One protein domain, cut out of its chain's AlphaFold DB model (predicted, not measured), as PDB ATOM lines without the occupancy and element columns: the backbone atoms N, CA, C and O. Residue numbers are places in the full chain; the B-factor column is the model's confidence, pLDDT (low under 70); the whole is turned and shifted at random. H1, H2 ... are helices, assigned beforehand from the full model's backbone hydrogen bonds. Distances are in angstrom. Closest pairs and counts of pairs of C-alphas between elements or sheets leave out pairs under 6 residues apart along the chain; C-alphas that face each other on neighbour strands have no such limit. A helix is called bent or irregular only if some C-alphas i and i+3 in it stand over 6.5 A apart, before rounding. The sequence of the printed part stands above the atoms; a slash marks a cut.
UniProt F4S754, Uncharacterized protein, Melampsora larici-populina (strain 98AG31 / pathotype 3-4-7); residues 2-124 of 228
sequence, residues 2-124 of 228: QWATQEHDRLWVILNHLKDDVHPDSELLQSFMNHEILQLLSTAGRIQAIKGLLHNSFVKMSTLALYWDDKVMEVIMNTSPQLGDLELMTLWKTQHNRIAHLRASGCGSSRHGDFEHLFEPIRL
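What this domain is: This is residues 2 to 124 of the 228 residues of an uncharacterized protein of Melampsora larici-populina (strain 98AG31 / pathotype 3-4-7) (UniProt F4S754). A long bent helix, H4, is the spine of an elongated domain, with H1 and H5 crossing its longer arm H4a, and crossing each other, on one side. The small helices H2 and H3 pack on H4a near its residue 46 at one end; at the other end lie the shorter arm H4b and the short link that turns the chain back into H5, and there residues 78 to 83, of which 78 belongs to H4b, stick out. The last stretch, residues 105 to 124, follows H5 and has no named element; its C-alphas lie 10 to 24 A from the mean of all C-alphas. The 123 residues printed hold five named helices, H1 to H5 in order, and no named strand; the class is all helix. The whole is only just compact, close to loose, with a radius of gyration of the C-alphas of 16.4 A and spans of 52 by 30 by 24 A.

How they stand to each other: Begin with the hub, H4, residues 43 to 78, which touches four other helices. By its hydrogen bonds it was assigned as one helix, but it is bent: C-alphas 67 and 70 are 7.5 A apart, and its arms H4a, residues 43 to 67, and H4b, residues 70 to 78, stand at a steep tilt of 56 degrees. H1, residues 2 to 20, touches H4a at a steep tilt of 38 degrees, opposite ways; their closest C-alphas, of Leu 11 and Phe 58, are 6.3 A apart. H5, residues 85 to 104, touches H4a with residues 96 to 99 alone, the closest C-alphas being those of Ser 62 and Ile 99, 6.6 A apart, at a steep tilt of 66 degrees, opposite ways. H5 also touches H1 the same way at a steep tilt of 42 degrees, closest at the C-alphas of Thr 5 and Trp 92, 6.3 A apart. H4b and H5 are close but not clearly touching, with the C-alphas of Ile 76 and Asp 85 7.3 A apart. H2, residues 27 to 33, only just touches H4a, with 3 pairs of C-alphas within 8 A, the closest those of Met 33 and Arg 46 at 6.7 A; H3, residues 36 to 40, also only just touches it, with 3 pairs, the closest those of Leu 38 and Arg 46 at 5.8 A. Every O i to N i+4 pair is within hydrogen-bond range in H1, H4a, H4b and H5, but 1 of 3 in H2 and 0 of 1 in H3, where O i to N i+3 pairs are within range in 2 of 4 and 1 of 2.

Where its parts are: Find C-alpha 43 at (-39.922, 49.764, 9.110); from there H4a runs 36.1 A to C-alpha 67, and H4b covers 12.2 A. H1 starts at C-alpha 2, (-44.705, 16.550, 12.543), and is 27.4 A long. H5 is 28.0 A long and ends at C-alpha 104, (-64.883, 30.789, 20.364). H2, 9.8 A, is irregular: C-alphas 28 and 31 are 7.1 A apart. H3 is 7.6 A long.

The domain as a whole: The two C-alphas farthest apart, of Ser 42 and Ser 80, are 52.6 A apart. The printed part has no cut and no long link between helices. The mean pLDDT of the printed part is 88.0; look for values under 70 at residues 21, 24 and 121 to 124.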
ATOM      1  N   GLN A   2     -45.780  15.827  11.831       86.88
ATOM      2  CA  GLN A   2     -44.705  16.550  12.543       86.88
ATOM      3  C   GLN A   2     -44.359  17.925  11.950       86.88
ATOM      4  O   GLN A   2     -44.327  18.912  12.678       86.88
ATOM      5  N   TRP A   3     -44.167  18.014  10.628       90.12
ATOM      6  CA  TRP A   3     -43.915  19.300   9.965       90.12
ATOM      7  C   TRP A   3     -45.041  20.311  10.220       90.12
ATOM      8  O   TRP A   3     -44.776  21.449  10.581       90.12
ATOM      9  N   ALA A   4     -46.302  19.884  10.095       88.56
ATOM     10  CA  ALA A   4     -47.451  20.769  10.265       88.56
ATOM     11  C   ALA A   4     -47.560  21.277  11.708       88.56
ATOM     12  O   ALA A   4     -47.798  22.462  11.922       88.56
ATOM     13  N   THR A   5     -47.321  20.403  12.691       91.19
ATOM     14  CA  THR A   5     -47.310  20.803  14.099       91.19
ATOM     15  C   THR A   5     -46.148  21.745  14.411       91.19
ATOM     16  O   THR A   5     -46.338  22.738  15.105       91.19
ATOM     17  N   GLN A   6     -44.955  21.489  13.872       93.25
ATOM     18  CA  GLN A   6     -43.792  22.359  14.072       93.25
ATOM     19  C   GLN A   6     -43.996  23.733  13.431       93.25
ATOM     20  O   GLN A   6     -43.707  24.750  14.056       93.25
ATOM     21  N   GLU A   7     -44.533  23.774  12.212       92.44
ATOM     22  CA  GLU A   7     -44.774  25.026  11.502       92.44
ATOM     23  C   GLU A   7     -45.883  25.845  12.170       92.44
ATOM     24  O   GLU A   7     -45.725  27.050  12.355       92.44
ATOM     25  N   HIS A   8     -46.969  25.207  12.619       93.88
ATOM     26  CA  HIS A   8     -48.009  25.895  13.385       93.88
ATOM     27  C   HIS A   8     -47.448  26.519  14.672       93.88
ATOM     28  O   HIS A   8     -47.741  27.676  14.974       93.88
ATOM     29  N   ASP A   9     -46.625  25.790  15.429       93.38
ATOM     30  CA  ASP A   9     -46.009  26.328  16.647       93.38
ATOM     31  C   ASP A   9     -45.005  27.440  16.354       93.38
ATOM     32  O   ASP A   9     -45.001  28.458  17.047       93.38
ATOM     33  N   ARG A  10     -44.205  27.304  15.293       93.62
ATOM     34  CA  ARG A  10     -43.311  28.368  14.836       93.62
ATOM     35  C   ARG A  10     -44.092  29.639  14.504       93.62
ATOM     36  O   ARG A  10     -43.736  30.711  14.993       93.62
ATOM     37  N   LEU A  11     -45.151  29.528  13.699       93.56
ATOM     38  CA  LEU A  11     -46.014  30.659  13.351       93.56
ATOM     39  C   LEU A  11     -46.623  31.274  14.609       93.56
ATOM     40  O   LEU A  11     -46.575  32.489  14.777       93.56
ATOM     41  N   TRP A  12     -47.123  30.443  15.522       92.94
ATOM     42  CA  TRP A  12     -47.703  30.896  16.781       92.94
ATOM     43  C   TRP A  12     -46.722  31.719  17.622       92.94
ATOM     44  O   TRP A  12     -47.085  32.786  18.117       92.94
ATOM     45  N   VAL A  13     -45.477  31.261  17.769       92.06
ATOM     46  CA  VAL A  13     -44.439  31.985  18.523       92.06
ATOM     47  C   VAL A  13     -44.160  33.350  17.896       92.06
ATOM     48  O   VAL A  13     -44.146  34.358  18.603       92.06
ATOM     49  N   ILE A  14     -43.986  33.407  16.573       91.56
ATOM     50  CA  ILE A  14     -43.689  34.666  15.875       91.56
ATOM     51  C   ILE A  14     -44.884  35.629  15.960       91.56
ATOM     52  O   ILE A  14     -44.696  36.821  16.192       91.56
ATOM     53  N   LEU A  15     -46.113  35.130  15.810       91.75
ATOM     54  CA  LEU A  15     -47.323  35.952  15.879       91.75
ATOM     55  C   LEU A  15     -47.550  36.536  17.278       91.75
ATOM     56  O   LEU A  15     -47.907  37.706  17.375       91.75
ATOM     57  N   ASN A  16     -47.296  35.774  18.350       89.88
ATOM     58  CA  ASN A  16     -47.354  36.320  19.714       89.88
ATOM     59  C   ASN A  16     -46.247  37.348  19.959       89.88
ATOM     60  O   ASN A  16     -46.500  38.392  20.545       89.88
ATOM     61  N   HIS A  17     -45.042  37.118  19.436       89.12
ATOM     62  CA  HIS A  17     -43.988  38.127  19.513       89.12
ATOM     63  C   HIS A  17     -44.394  39.442  18.819       89.12
ATOM     64  O   HIS A  17     -44.151  40.523  19.344       89.12
ATOM     65  N   LEU A  18     -45.079  39.353  17.672       88.50
ATOM     66  CA  LEU A  18     -45.619  40.514  16.953       88.50
ATOM     67  C   LEU A  18     -46.826  41.176  17.634       88.50
ATOM     68  O   LEU A  18     -47.193  42.291  17.252       88.50
ATOM     69  N   LYS A  19     -47.463  40.485  18.584       86.75
ATOM     70  CA  LYS A  19     -48.579  40.995  19.380       86.75
ATOM     71  C   LYS A  19     -48.081  41.856  20.544       86.75
ATOM     72  O   LYS A  19     -48.615  42.943  20.737       86.75
ATOM     73  N   ASP A  20     -47.089  41.370  21.289       79.50
ATOM     74  CA  ASP A  20     -46.789  41.895  22.628       79.50
ATOM     75  C   ASP A  20     -45.786  43.063  22.642       79.50
ATOM     76  O   ASP A  20     -45.961  43.977  23.440       79.50
ATOM     77  N   ASP A  21     -44.775  43.087  21.763       67.75
ATOM     78  CA  ASP A  21     -43.907  44.262  21.565       67.75
ATOM     79  C   ASP A  21     -43.039  44.083  20.307       67.75
ATOM     80  O   ASP A  21     -42.185  43.190  20.238       67.75
ATOM     81  N   VAL A  22     -43.257  44.900  19.271       72.88
ATOM     82  CA  VAL A  22     -42.538  44.726  18.001       72.88
ATOM     83  C   VAL A  22     -41.167  45.385  18.077       72.88
ATOM     84  O   VAL A  22     -41.004  46.550  17.712       72.88
ATOM     85  N   HIS A  23     -40.156  44.610  18.466       74.62
ATOM     86  CA  HIS A  23     -38.769  45.026  18.296       74.62
ATOM     87  C   HIS A  23     -38.264  44.598  16.905       74.62
ATOM     88  O   HIS A  23     -38.102  43.400  16.653       74.62
ATOM     89  N   PRO A  24     -37.985  45.537  15.980       69.62
ATOM     90  CA  PRO A  24     -37.578  45.212  14.608       69.62
ATOM     91  C   PRO A  24     -36.249  44.446  14.532       69.62
ATOM     92  O   PRO A  24     -35.975  43.800  13.524       69.62
ATOM     93  N   ASP A  25     -35.456  44.490  15.605       70.06
ATOM     94  CA  ASP A  25     -34.161  43.818  15.705       70.06
ATOM     95  C   ASP A  25     -34.240  42.373  16.213       70.06
ATOM     96  O   ASP A  25     -33.216  41.690  16.254       70.06
ATOM     97  N   SER A  26     -35.431  41.894  16.585       82.69
ATOM     98  CA  SER A  26     -35.638  40.526  17.060       82.69
ATOM     99  C   SER A  26     -35.117  39.501  16.055       82.69
ATOM    100  O   SER A  26     -35.487  39.531  14.879       82.69
ATOM    101  N   GLU A  27     -34.295  38.554  16.520       83.44
ATOM    102  CA  GLU A  27     -33.727  37.483  15.686       83.44
ATOM    103  C   GLU A  27     -34.810  36.712  14.914       83.44
ATOM    104  O   GLU A  27     -34.595  36.307  13.771       83.44
ATOM    105  N   LEU A  28     -36.009  36.588  15.500       82.81
ATOM    106  CA  LEU A  28     -37.166  35.939  14.881       82.81
ATOM    107  C   LEU A  28     -37.629  36.651  13.602       82.81
ATOM    108  O   LEU A  28     -38.094  36.000  12.663       82.81
ATOM    109  N   LEU A  29     -37.499  37.978  13.555       85.50
ATOM    110  CA  LEU A  29     -37.977  38.821  12.460       85.50
ATOM    111  C   LEU A  29     -36.872  39.202  11.475       85.50
ATOM    112  O   LEU A  29     -37.188  39.521  10.332       85.50
ATOM    113  N   GLN A  30     -35.594  39.112  11.862       85.69
ATOM    114  CA  GLN A  30     -34.450  39.487  11.016       85.69
ATOM    115  C   GLN A  30     -34.504  38.858   9.617       85.69
ATOM    116  O   GLN A  30     -34.271  39.534   8.615       85.69
ATOM    117  N   SER A  31     -34.855  37.572   9.525       86.44
ATOM    118  CA  SER A  31     -34.965  36.879   8.233       86.44
ATOM    119  C   SER A  31     -36.018  37.504   7.305       86.44
ATOM    120  O   SER A  31     -35.785  37.625   6.104       86.44
ATOM    121  N   PHE A  32     -37.139  37.967   7.860       86.44
ATOM    122  CA  PHE A  32     -38.194  38.647   7.115       86.44
ATOM    123  C   PHE A  32     -37.822  40.104   6.816       86.44
ATOM    124  O   PHE A  32     -38.005  40.577   5.697       86.44
ATOM    125  N   MET A  33     -37.246  40.813   7.788       86.19
ATOM    126  CA  MET A  33     -36.925  42.242   7.684       86.19
ATOM    127  C   MET A  33     -35.853  42.557   6.635       86.19
ATOM    128  O   MET A  33     -35.844  43.666   6.092       86.19
ATOM    129  N   ASN A  34     -34.987  41.584   6.339       86.69
ATOM    130  CA  ASN A  34     -33.920  41.694   5.344       86.69
ATOM    131  C   ASN A  34     -34.347  41.254   3.931       86.69
ATOM    132  O   ASN A  34     -33.553  41.376   2.997       86.69
ATOM    133  N   HIS A  35     -35.581  40.774   3.746       89.19
ATOM    134  CA  HIS A  35     -36.067  40.312   2.448       89.19
ATOM    135  C   HIS A  35     -36.164  41.465   1.436       89.19
ATOM    136  O   HIS A  35     -36.802  42.480   1.716       89.19
ATOM    137  N   GLU A  36     -35.591  41.296   0.240       89.31
ATOM    138  CA  GLU A  36     -35.433  42.352  -0.779       89.31
ATOM    139  C   GLU A  36     -36.742  43.091  -1.100       89.31
ATOM    140  O   GLU A  36     -36.779  44.318  -1.122       89.31
ATOM    141  N   ILE A  37     -37.844  42.351  -1.259       88.06
ATOM    142  CA  ILE A  37     -39.174  42.919  -1.557       88.06
ATOM    143  C   ILE A  37     -39.658  43.866  -0.446       88.06
ATOM    144  O   ILE A  37     -40.318  44.867  -0.720       88.06
ATOM    145  N   LEU A  38     -39.321  43.573   0.811       89.38
ATOM    146  CA  LEU A  38     -39.751  44.365   1.960       89.38
ATOM    147  C   LEU A  38     -38.843  45.578   2.200       89.38
ATOM    148  O   LEU A  38     -39.285  46.532   2.834       89.38
ATOM    149  N   GLN A  39     -37.617  45.601   1.665       88.56
ATOM    150  CA  GLN A  39     -36.673  46.717   1.852       88.56
ATOM    151  C   GLN A  39     -37.170  48.045   1.259       88.56
ATOM    152  O   GLN A  39     -36.728  49.108   1.686       88.56
ATOM    153  N   LEU A  40     -38.110  47.993   0.311       90.50
ATOM    154  CA  LEU A  40     -38.746  49.178  -0.270       90.50
ATOM    155  C   LEU A  40     -39.725  49.869   0.695       90.50
ATOM    156  O   LEU A  40     -40.124  51.009   0.459       90.50
ATOM    157  N   LEU A  41     -40.133  49.189   1.770       90.62
ATOM    158  CA  LEU A  41     -41.094  49.693   2.743       90.62
ATOM    159  C   LEU A  41     -40.387  50.314   3.954       90.62
ATOM    160  O   LEU A  41     -39.314  49.883   4.385       90.62
ATOM    161  N   SER A  42     -41.044  51.293   4.581       91.88
ATOM    162  CA  SER A  42     -40.634  51.786   5.900       91.88
ATOM    163  C   SER A  42     -40.642  50.649   6.927       91.88
ATOM    164  O   SER A  42     -41.318  49.640   6.746       91.88
ATOM    165  N   THR A  43     -39.928  50.789   8.046       89.06
ATOM    166  CA  THR A  43     -39.922  49.764   9.110       89.06
ATOM    167  C   THR A  43     -41.335  49.409   9.582       89.06
ATOM    168  O   THR A  43     -41.659  48.231   9.695       89.06
ATOM    169  N   ALA A  44     -42.206  50.407   9.758       89.06
ATOM    170  CA  ALA A  44     -43.608  50.181  10.102       89.06
ATOM    171  C   ALA A  44     -44.367  49.429   8.992       89.06
ATOM    172  O   ALA A  44     -45.096  48.482   9.280       89.06
ATOM    173  N   GLY A  45     -44.155  49.797   7.722       89.75
ATOM    174  CA  GLY A  45     -44.752  49.098   6.582       89.75
ATOM    175  C   GLY A  45     -44.289  47.643   6.467       89.75
ATOM    176  O   GLY A  45     -45.103  46.763   6.202       89.75
ATOM    177  N   ARG A  46     -43.008  47.367   6.744       91.81
ATOM    178  CA  ARG A  46     -42.453  46.005   6.794       91.81
ATOM    179  C   ARG A  46     -43.126  45.164   7.869       91.81
ATOM    180  O   ARG A  46     -43.557  44.055   7.580       91.81
ATOM    181  N   ILE A  47     -43.264  45.705   9.077       90.44
ATOM    182  CA  ILE A  47     -43.936  45.025  10.192       90.44
ATOM    183  C   ILE A  47     -45.380  44.680   9.822       90.44
ATOM    184  O   ILE A  47     -45.803  43.545  10.022       90.44
ATOM    185  N   GLN A  48     -46.123  45.626   9.243       90.38
ATOM    186  CA  GLN A  48     -47.512  45.393   8.839       90.38
ATOM    187  C   GLN A  48     -47.625  44.352   7.718       90.38
ATOM    188  O   GLN A  48     -48.470  43.459   7.781       90.38
ATOM    189  N   ALA A  49     -46.728  44.397   6.731       91.94
ATOM    190  CA  ALA A  49     -46.665  43.378   5.686       91.94
ATOM    191  C   ALA A  49     -46.368  41.985   6.270       91.94
ATOM    192  O   ALA A  49     -47.038  41.015   5.923       91.94
ATOM    193  N   ILE A  50     -45.410  41.885   7.195       92.38
ATOM    194  CA  ILE A  50     -45.060  40.631   7.876       92.38
ATOM    195  C   ILE A  50     -46.240  40.107   8.699       92.38
ATOM    196  O   ILE A  50     -46.576  38.930   8.576       92.38
ATOM    197  N   LYS A  51     -46.906  40.967   9.483       92.56
ATOM    198  CA  LYS A  51     -48.127  40.624  10.229       92.56
ATOM    199  C   LYS A  51     -49.178  40.009   9.307       92.56
ATOM    200  O   LYS A  51     -49.662  38.915   9.583       92.56
ATOM    201  N   GLY A  52     -49.480  40.668   8.188       92.38
ATOM    202  CA  GLY A  52     -50.465  40.177   7.224       92.38
ATOM    203  C   GLY A  52     -50.063  38.854   6.563       92.38
ATOM    204  O   GLY A  52     -50.886  37.945   6.445       92.38
ATOM    205  N   LEU A  53     -48.794  38.703   6.173       93.19
ATOM    206  CA  LEU A  53     -48.281  37.469   5.565       93.19
ATOM    207  C   LEU A  53     -48.323  36.288   6.540       93.19
ATOM    208  O   LEU A  53     -48.790  35.207   6.180       93.19
ATOM    209  N   LEU A  54     -47.862  36.490   7.775       93.56
ATOM    210  CA  LEU A  54     -47.872  35.451   8.802       93.56
ATOM    211  C   LEU A  54     -49.295  35.105   9.235       93.56
ATOM    212  O   LEU A  54     -49.588  33.927   9.422       93.56
ATOM    213  N   HIS A  55     -50.183  36.100   9.328       94.44
ATOM    214  CA  HIS A  55     -51.607  35.882   9.565       94.44
ATOM    215  C   HIS A  55     -52.198  34.944   8.510       94.44
ATOM    216  O   HIS A  55     -52.783  33.918   8.848       94.44
ATOM    217  N   ASN A  56     -51.970  35.235   7.228       93.94
ATOM    218  CA  ASN A  56     -52.472  34.408   6.131       93.94
ATOM    219  C   ASN A  56     -51.940  32.975   6.200       93.94
ATOM    220  O   ASN A  56     -52.697  32.022   6.024       93.94
ATOM    221  N   SER A  57     -50.645  32.816   6.474       93.88
ATOM    222  CA  SER A  57     -50.032  31.496   6.646       93.88
ATOM    223  C   SER A  57     -50.632  30.741   7.831       93.88
ATOM    224  O   SER A  57     -50.928  29.554   7.714       93.88
ATOM    225  N   PHE A  58     -50.875  31.421   8.949       94.44
ATOM    226  CA  PHE A  58     -51.479  30.822  10.133       94.44
ATOM    227  C   PHE A  58     -52.936  30.422   9.918       94.44
ATOM    228  O   PHE A  58     -53.313  29.322  10.316       94.44
ATOM    229  N   VAL A  59     -53.739  31.254   9.249       92.31
ATOM    230  CA  VAL A  59     -55.119  30.909   8.876       92.31
ATOM    231  C   VAL A  59     -55.126  29.666   7.993       92.31
ATOM    232  O   VAL A  59     -55.845  28.717   8.293       92.31
ATOM    233  N   LYS A  60     -54.267  29.612   6.966       92.25
ATOM    234  CA  LYS A  60     -54.135  28.432   6.095       92.25
ATOM    235  C   LYS A  60     -53.770  27.176   6.883       92.25
ATOM    236  O   LYS A  60     -54.446  26.158   6.756       92.25
ATOM    237  N   MET A  61     -52.745  27.257   7.732       92.88
ATOM    238  CA  MET A  61     -52.326  26.133   8.574       92.88
ATOM    239  C   MET A  61     -53.420  25.702   9.553       92.88
ATOM    240  O   MET A  61     -53.634  24.507   9.734       92.88
ATOM    241  N   SER A  62     -54.142  26.653  10.145       92.06
ATOM    242  CA  SER A  62     -55.234  26.378  11.080       92.06
ATOM    243  C   SER A  62     -56.408  25.699  10.384       92.06
ATOM    244  O   SER A  62     -56.928  24.706  10.885       92.06
ATOM    245  N   THR A  63     -56.806  26.182   9.207       90.75
ATOM    246  CA  THR A  63     -57.869  25.566   8.404       90.75
ATOM    247  C   THR A  63     -57.503  24.140   8.006       90.75
ATOM    248  O   THR A  63     -58.319  23.234   8.176       90.75
ATOM    249  N   LEU A  64     -56.260  23.911   7.572       90.19
ATOM    250  CA  LEU A  64     -55.776  22.564   7.271       90.19
ATOM    251  C   LEU A  64     -55.762  21.661   8.504       90.19
ATOM    252  O   LEU A  64     -56.200  20.517   8.417       90.19
ATOM    253  N   ALA A  65     -55.300  22.161   9.651       91.19
ATOM    254  CA  ALA A  65     -55.278  21.389  10.889       91.19
ATOM    255  C   ALA A  65     -56.685  20.935  11.311       91.19
ATOM    256  O   ALA A  65     -56.859  19.800  11.744       91.19
ATOM    257  N   LEU A  66     -57.697  21.786  11.131       90.56
ATOM    258  CA  LEU A  66     -59.085  21.429  11.428       90.56
ATOM    259  C   LEU A  66     -59.651  20.415  10.433       90.56
ATOM    260  O   LEU A  66     -60.291  19.453  10.847       90.56
ATOM    261  N   TYR A  67     -59.401  20.603   9.135       90.62
ATOM    262  CA  TYR A  67     -59.882  19.683   8.100       90.62
ATOM    263  C   TYR A  67     -59.309  18.271   8.273       90.62
ATOM    264  O   TYR A  67     -59.995  17.269   8.072       90.62
ATOM    265  N   TRP A  68     -58.045  18.189   8.683       90.25
ATOM    266  CA  TRP A  68     -57.338  16.925   8.837       90.25
ATOM    267  C   TRP A  68     -57.496  16.273  10.217       90.25
ATOM    268  O   TRP A  68     -57.004  15.157  10.368       90.25
ATOM    269  N   ASP A  69     -58.158  16.891  11.208       90.88
ATOM    270  CA  ASP A  69     -58.193  16.367  12.592       90.88
ATOM    271  C   ASP A  69     -58.686  14.914  12.651       90.88
ATOM    272  O   ASP A  69     -57.997  14.047  13.197       90.88
ATOM    273  N   ASP A  70     -59.812  14.618  12.000       88.00
ATOM    274  CA  ASP A  70     -60.385  13.269  11.975       88.00
ATOM    275  C   ASP A  70     -59.463  12.265  11.267       88.00
ATOM    276  O   ASP A  70     -59.237  11.155  11.753       88.00
ATOM    277  N   LYS A  71     -58.881  12.662  10.128       90.25
ATOM    278  CA  LYS A  71     -58.020  11.799   9.301       90.25
ATOM    279  C   LYS A  71     -56.690  11.500   9.961       90.25
ATOM    280  O   LYS A  71     -56.189  10.383   9.882       90.25
ATOM    281  N   VAL A  72     -56.124  12.486  10.636       87.44
ATOM    282  CA  VAL A  72     -54.865  12.341  11.359       87.44
ATOM    283  C   VAL A  72     -55.039  11.406  12.553       87.44
ATOM    284  O   VAL A  72     -54.204  10.525  12.756       87.44
ATOM    285  N   MET A  73     -56.142  11.532  13.295       87.25
ATOM    286  CA  MET A  73     -56.450  10.606  14.390       87.25
ATOM    287  C   MET A  73     -56.707   9.187  13.879       87.25
ATOM    288  O   MET A  73     -56.212   8.231  14.472       87.25
ATOM    289  N   GLU A  74     -57.423   9.044  12.762       90.31
ATOM    290  CA  GLU A  74     -57.643   7.753  12.104       90.31
ATOM    291  C   GLU A  74     -56.315   7.077  11.733       90.31
ATOM    292  O   GLU A  74     -56.121   5.903  12.043       90.31
ATOM    293  N   VAL A  75     -55.381   7.815  11.124       89.62
ATOM    294  CA  VAL A  75     -54.061   7.284  10.756       89.62
ATOM    295  C   VAL A  75     -53.304   6.811  11.993       89.62
ATOM    296  O   VAL A  75     -52.898   5.655  12.022       89.62
ATOM    297  N   ILE A  76     -53.177   7.647  13.029       86.56
ATOM    298  CA  ILE A  76     -52.413   7.296  14.238       86.56
ATOM    299  C   ILE A  76     -52.985   6.050  14.925       86.56
ATOM    300  O   ILE A  76     -52.232   5.179  15.352       86.56
ATOM    301  N   MET A  77     -54.314   5.936  15.003       86.81
ATOM    302  CA  MET A  77     -54.972   4.802  15.661       86.81
ATOM    303  C   MET A  77     -54.910   3.505  14.844       86.81
ATOM    304  O   MET A  77     -55.002   2.420  15.418       86.81
ATOM    305  N   ASN A  78     -54.769   3.605  13.520       92.31
ATOM    306  CA  ASN A  78     -54.746   2.455  12.616       92.31
ATOM    307  C   ASN A  78     -53.329   2.012  12.219       92.31
ATOM    308  O   ASN A  78     -53.171   0.950  11.610       92.31
ATOM    309  N   THR A  79     -52.297   2.789  12.549       91.00
ATOM    310  CA  THR A  79     -50.893   2.417  12.337       91.00
ATOM    311  C   THR A  79     -50.272   1.783  13.579       91.00
ATOM    312  O   THR A  79     -50.711   2.007  14.704       91.00
ATOM    313  N   SER A  80     -49.221   0.979  13.389       91.94
ATOM    314  CA  SER A  80     -48.426   0.462  14.508       91.94
ATOM    315  C   SER A  80     -47.835   1.619  15.323       91.94
ATOM    316  O   SER A  80     -47.306   2.540  14.701       91.94
ATOM    317  N   PRO A  81     -47.845   1.553  16.670       89.75
ATOM    318  CA  PRO A  81     -47.304   2.617  17.510       89.75
ATOM    319  C   PRO A  81     -45.843   2.924  17.181       89.75
ATOM    320  O   PRO A  81     -45.002   2.017  17.151       89.75
ATOM    321  N   GLN A  82     -45.544   4.199  16.969       90.12
ATOM    322  CA  GLN A  82     -44.209   4.727  16.723       90.12
ATOM    323  C   GLN A  82     -43.720   5.533  17.930       90.12
ATOM    324  O   GLN A  82     -44.485   5.968  18.797       90.12
ATOM    325  N   LEU A  83     -42.402   5.720  18.008       90.50
ATOM    326  CA  LEU A  83     -41.809   6.562  19.038       90.50
ATOM    327  C   LEU A  83     -42.246   8.017  18.811       90.50
ATOM    328  O   LEU A  83     -42.021   8.578  17.742       90.50
ATOM    329  N   GLY A  84     -42.851   8.619  19.831       89.38
ATOM    330  CA  GLY A  84     -43.295  10.011  19.811       89.38
ATOM    331  C   GLY A  84     -44.718  10.257  19.305       89.38
ATOM    332  O   GLY A  84     -45.154  11.407  19.279       89.38
ATOM    333  N   ASP A  85     -45.487   9.207  18.995       90.00
ATOM    334  CA  ASP A  85     -46.905   9.347  18.622       90.00
ATOM    335  C   ASP A  85     -47.721  10.060  19.706       90.00
ATOM    336  O   ASP A  85     -48.542  10.924  19.407       90.00
ATOM    337  N   LEU A  86     -47.464   9.748  20.980       90.56
ATOM    338  CA  LEU A  86     -48.167  10.368  22.102       90.56
ATOM    339  C   LEU A  86     -47.865  11.869  22.212       90.56
ATOM    340  O   LEU A  86     -48.776  12.669  22.439       90.56
ATOM    341  N   GLU A  87     -46.600  12.258  22.047       92.75
ATOM    342  CA  GLU A  87     -46.196  13.668  22.052       92.75
ATOM    343  C   GLU A  87     -46.821  14.406  20.869       92.75
ATOM    344  O   GLU A  87     -47.393  15.483  21.041       92.75
ATOM    345  N   LEU A  88     -46.789  13.794  19.686       91.56
ATOM    346  CA  LEU A  88     -47.347  14.355  18.464       91.56
ATOM    347  C   LEU A  88     -48.873  14.524  18.546       91.56
ATOM    348  O   LEU A  88     -49.395  15.574  18.171       91.56
ATOM    349  N   MET A  89     -49.586  13.536  19.092       91.19
ATOM    350  CA  MET A  89     -51.022  13.623  19.375       91.19
ATOM    351  C   MET A  89     -51.340  14.741  20.367       91.19
ATOM    352  O   MET A  89     -52.272  15.519  20.152       91.19
ATOM    353  N   THR A  90     -50.571  14.822  21.453       92.38
ATOM    354  CA  THR A  90     -50.754  15.847  22.489       92.38
ATOM    355  C   THR A  90     -50.546  17.241  21.905       92.38
ATOM    356  O   THR A  90     -51.350  18.146  22.146       92.38
ATOM    357  N   LEU A  91     -49.505  17.406  21.087       92.75
ATOM    358  CA  LEU A  91     -49.199  18.656  20.408       92.75
ATOM    359  C   LEU A  91     -50.318  19.051  19.441       92.75
ATOM    360  O   LEU A  91     -50.841  20.161  19.522       92.75
ATOM    361  N   TRP A  92     -50.754  18.122  18.592       93.19
ATOM    362  CA  TRP A  92     -51.849  18.354  17.655       93.19
ATOM    363  C   TRP A  92     -53.146  18.762  18.357       93.19
ATOM    364  O   TRP A  92     -53.761  19.762  17.991       93.19
ATOM    365  N   LYS A  93     -53.545  18.053  19.422       93.06
ATOM    366  CA  LYS A  93     -54.745  18.419  20.190       93.06
ATOM    367  C   LYS A  93     -54.599  19.760  20.902       93.06
ATOM    368  O   LYS A  93     -55.564  20.520  20.955       93.06
ATOM    369  N   THR A  94     -53.407  20.098  21.385       93.38
ATOM    370  CA  THR A  94     -53.134  21.424  21.961       93.38
ATOM    371  C   THR A  94     -53.335  22.531  20.925       93.38
ATOM    372  O   THR A  94     -53.981  23.538  21.215       93.38
ATOM    373  N   GLN A  95     -52.842  22.334  19.702       93.38
ATOM    374  CA  GLN A  95     -53.012  23.286  18.602       93.38
ATOM    375  C   GLN A  95     -54.475  23.411  18.179       93.38
ATOM    376  O   GLN A  95     -54.987  24.523  18.068       93.38
ATOM    377  N   HIS A  96     -55.176  22.288  18.042       93.12
ATOM    378  CA  HIS A  96     -56.600  22.280  17.724       93.12
ATOM    379  C   HIS A  96     -57.426  23.028  18.782       93.12
ATOM    380  O   HIS A  96     -58.260  23.868  18.449       93.12
ATOM    381  N   ASN A  97     -57.159  22.781  20.068       92.44
ATOM    382  CA  ASN A  97     -57.831  23.478  21.165       92.44
ATOM    383  C   ASN A  97     -57.555  24.984  21.144       92.44
ATOM    384  O   ASN A  97     -58.462  25.775  21.384       92.44
ATOM    385  N   ARG A  98     -56.325  25.389  20.818       92.69
ATOM    386  CA  ARG A  98     -55.956  26.800  20.661       92.69
ATOM    387  C   ARG A  98     -56.731  27.461  19.518       92.69
ATOM    388  O   ARG A  98     -57.290  28.533  19.717       92.69
ATOM    389  N   ILE A  99     -56.813  26.813  18.355       92.56
ATOM    390  CA  ILE A  99     -57.587  27.316  17.207       92.56
ATOM    391  C   ILE A  99     -59.073  27.425  17.573       92.56
ATOM    392  O   ILE A  99     -59.709  28.444  17.305       92.56
ATOM    393  N   ALA A 100     -59.625  26.394  18.216       90.75
ATOM    394  CA  ALA A 100     -61.012  26.387  18.668       90.75
ATOM    395  C   ALA A 100     -61.289  27.508  19.681       90.75
ATOM    396  O   ALA A 100     -62.322  28.167  19.590       90.75
ATOM    397  N   HIS A 101     -60.358  27.756  20.604       90.94
ATOM    398  CA  HIS A 101     -60.473  28.827  21.586       90.94
ATOM    399  C   HIS A 101     -60.496  30.211  20.929       90.94
ATOM    400  O   HIS A 101     -61.400  30.980  21.231       90.94
ATOM    401  N   LEU A 102     -59.591  30.487  19.980       90.62
ATOM    402  CA  LEU A 102     -59.592  31.753  19.233       90.62
ATOM    403  C   LEU A 102     -60.932  31.985  18.535       90.62
ATOM    404  O   LEU A 102     -61.516  33.055  18.651       90.62
ATOM    405  N   ARG A 103     -61.463  30.962  17.859       88.94
ATOM    406  CA  ARG A 103     -62.765  31.066  17.184       88.94
ATOM    407  C   ARG A 103     -63.910  31.294  18.168       88.94
ATOM    408  O   ARG A 103     -64.828  32.053  17.872       88.94
ATOM    409  N   ALA A 104     -63.866  30.642  19.329       87.50
ATOM    410  CA  ALA A 104     -64.883  30.789  20.364       87.50
ATOM    411  C   ALA A 104     -64.851  32.172  21.037       87.50
ATOM    412  O   ALA A 104     -65.908  32.667  21.426       87.50
ATOM    413  N   SER A 105     -63.679  32.807  21.149       88.50
ATOM    414  CA  SER A 105     -63.545  34.167  21.686       88.50
ATOM    415  C   SER A 105     -63.850  35.272  20.665       88.50
ATOM    416  O   SER A 105     -63.791  36.452  21.001       88.50
ATOM    417  N   GLY A 106     -64.229  34.917  19.432       84.50
ATOM    418  CA  GLY A 106     -64.462  35.882  18.351       84.50
ATOM    419  C   GLY A 106     -63.175  36.412  17.712       84.50
ATOM    420  O   GLY A 106     -63.220  37.373  16.947       84.50
ATOM    421  N   CYS A 107     -62.042  35.778  18.011       88.94
ATOM    422  CA  CYS A 107     -60.739  36.010  17.408       88.94
ATOM    423  C   CYS A 107     -60.466  34.998  16.279       88.94
ATOM    424  O   CYS A 107     -61.313  34.179  15.912       88.94
ATOM    425  N   GLY A 108     -59.258  35.032  15.711       84.31
ATOM    426  CA  GLY A 108     -58.885  34.115  14.633       84.31
ATOM    427  C   GLY A 108     -59.550  34.463  13.304       84.31
ATOM    428  O   GLY A 108     -60.040  33.562  12.616       84.31
ATOM    429  N   SER A 109     -59.590  35.760  12.970       86.31
ATOM    430  CA  SER A 109     -60.134  36.254  11.703       86.31
ATOM    431  C   SER A 109     -59.659  35.405  10.527       86.31
ATOM    432  O   SER A 109     -58.476  35.137  10.353       86.31
ATOM    433  N   SER A 110     -60.604  34.959   9.703       85.94
ATOM    434  CA  SER A 110     -60.286  34.233   8.466       85.94
ATOM    435  C   SER A 110     -60.044  35.188   7.293       85.94
ATOM    436  O   SER A 110     -59.706  34.746   6.197       85.94
ATOM    437  N   ARG A 111     -60.202  36.504   7.505       86.38
ATOM    438  CA  ARG A 111     -59.983  37.506   6.464       86.38
ATOM    439  C   ARG A 111     -58.489  37.706   6.243       86.38
ATOM    440  O   ARG A 111     -57.731  37.952   7.177       86.38
ATOM    441  N   HIS A 112     -58.060  37.639   4.989       83.94
ATOM    442  CA  HIS A 112     -56.654  37.807   4.645       83.94
ATOM    443  C   HIS A 112     -56.107  39.158   5.141       83.94
ATOM    444  O   HIS A 112     -56.730  40.202   4.970       83.94
ATOM    445  N   GLY A 113     -54.932  39.124   5.770       85.19
ATOM    446  CA  GLY A 113     -54.221  40.284   6.305       85.19
ATOM    447  C   GLY A 113     -54.766  40.849   7.618       85.19
ATOM    448  O   GLY A 113     -54.176  41.787   8.149       85.19
ATOM    449  N   ASP A 114     -55.849  40.298   8.164       88.31
ATOM    450  CA  ASP A 114     -56.566  40.861   9.309       88.31
ATOM    451  C   ASP A 114     -55.958  40.479  10.670       88.31
ATOM    452  O   ASP A 114     -56.617  39.935  11.556       88.31
ATOM    453  N   PHE A 115     -54.666  40.773  10.832       90.06
ATOM    454  CA  PHE A 115     -53.896  40.423  12.026       90.06
ATOM    455  C   PHE A 115     -54.467  41.035  13.313       90.06
ATOM    456  O   PHE A 115     -54.402  40.414  14.368       90.06
ATOM    457  N   GLU A 116     -55.040  42.236  13.248       88.38
ATOM    458  CA  GLU A 116     -55.539  42.939  14.438       88.38
ATOM    459  C   GLU A 116     -56.745  42.226  15.086       88.38
ATOM    460  O   GLU A 116     -56.972  42.377  16.282       88.38
ATOM    461  N   HIS A 117     -57.462  41.383  14.334       88.69
ATOM    462  CA  HIS A 117     -58.541  40.526  14.845       88.69
ATOM    463  C   HIS A 117     -58.099  39.062  15.046       88.69
ATOM    464  O   HIS A 117     -58.922  38.179  15.311       88.69
ATOM    465  N   LEU A 118     -56.802  38.764  14.911       88.44
ATOM    466  CA  LEU A 118     -56.261  37.433  15.192       88.44
ATOM    467  C   LEU A 118     -56.286  37.126  16.689       88.44
ATOM    468  O   LEU A 118     -56.567  35.992  17.071       88.44
ATOM    469  N   PHE A 119     -55.993  38.125  17.519       86.69
ATOM    470  CA  PHE A 119     -55.892  38.006  18.968       86.69
ATOM    471  C   PHE A 119     -56.946  38.862  19.662       86.69
ATOM    472  O   PHE A 119     -57.502  39.787  19.074       86.69
ATOM    473  N   GLU A 120     -57.196  38.568  20.935       79.00
ATOM    474  CA  GLU A 120     -58.017  39.447  21.761       79.00
ATOM    475  C   GLU A 120     -57.336  40.818  21.880       79.00
ATOM    476  O   GLU A 120     -56.110  40.868  22.076       79.00
ATOM    477  N   PRO A 121     -58.096  41.925  21.783       67.00
ATOM    478  CA  PRO A 121     -57.563  43.249  22.051       67.00
ATOM    479  C   PRO A 121     -56.911  43.255  23.431       67.00
ATOM    480  O   PRO A 121     -57.525  42.825  24.408       67.00
ATOM    481  N   ILE A 122     -55.674  43.747  23.524       59.94
ATOM    482  CA  ILE A 122     -54.996  43.923  24.810       59.94
ATOM    483  C   ILE A 122     -55.814  44.949  25.612       59.94
ATOM    484  O   ILE A 122     -55.722  46.155  25.377       59.94
ATOM    485  N   ARG A 123     -56.669  44.481  26.529       51.06
ATOM    486  CA  ARG A 123     -57.439  45.338  27.438       51.06
ATOM    487  C   ARG A 123     -56.499  45.861  28.520       51.06
ATOM    488  O   ARG A 123     -56.355  45.255  29.571       51.06
ATOM    489  N   LEU A 124     -55.870  47.005  28.271       53.41
ATOM    490  CA  LEU A 124     -54.971  47.676  29.224       53.41
ATOM    491  C   LEU A 124     -55.679  48.275  30.465       53.41
ATOM    492  O   LEU A 124     -55.031  48.932  31.279       53.41
TER     493      LEU A 124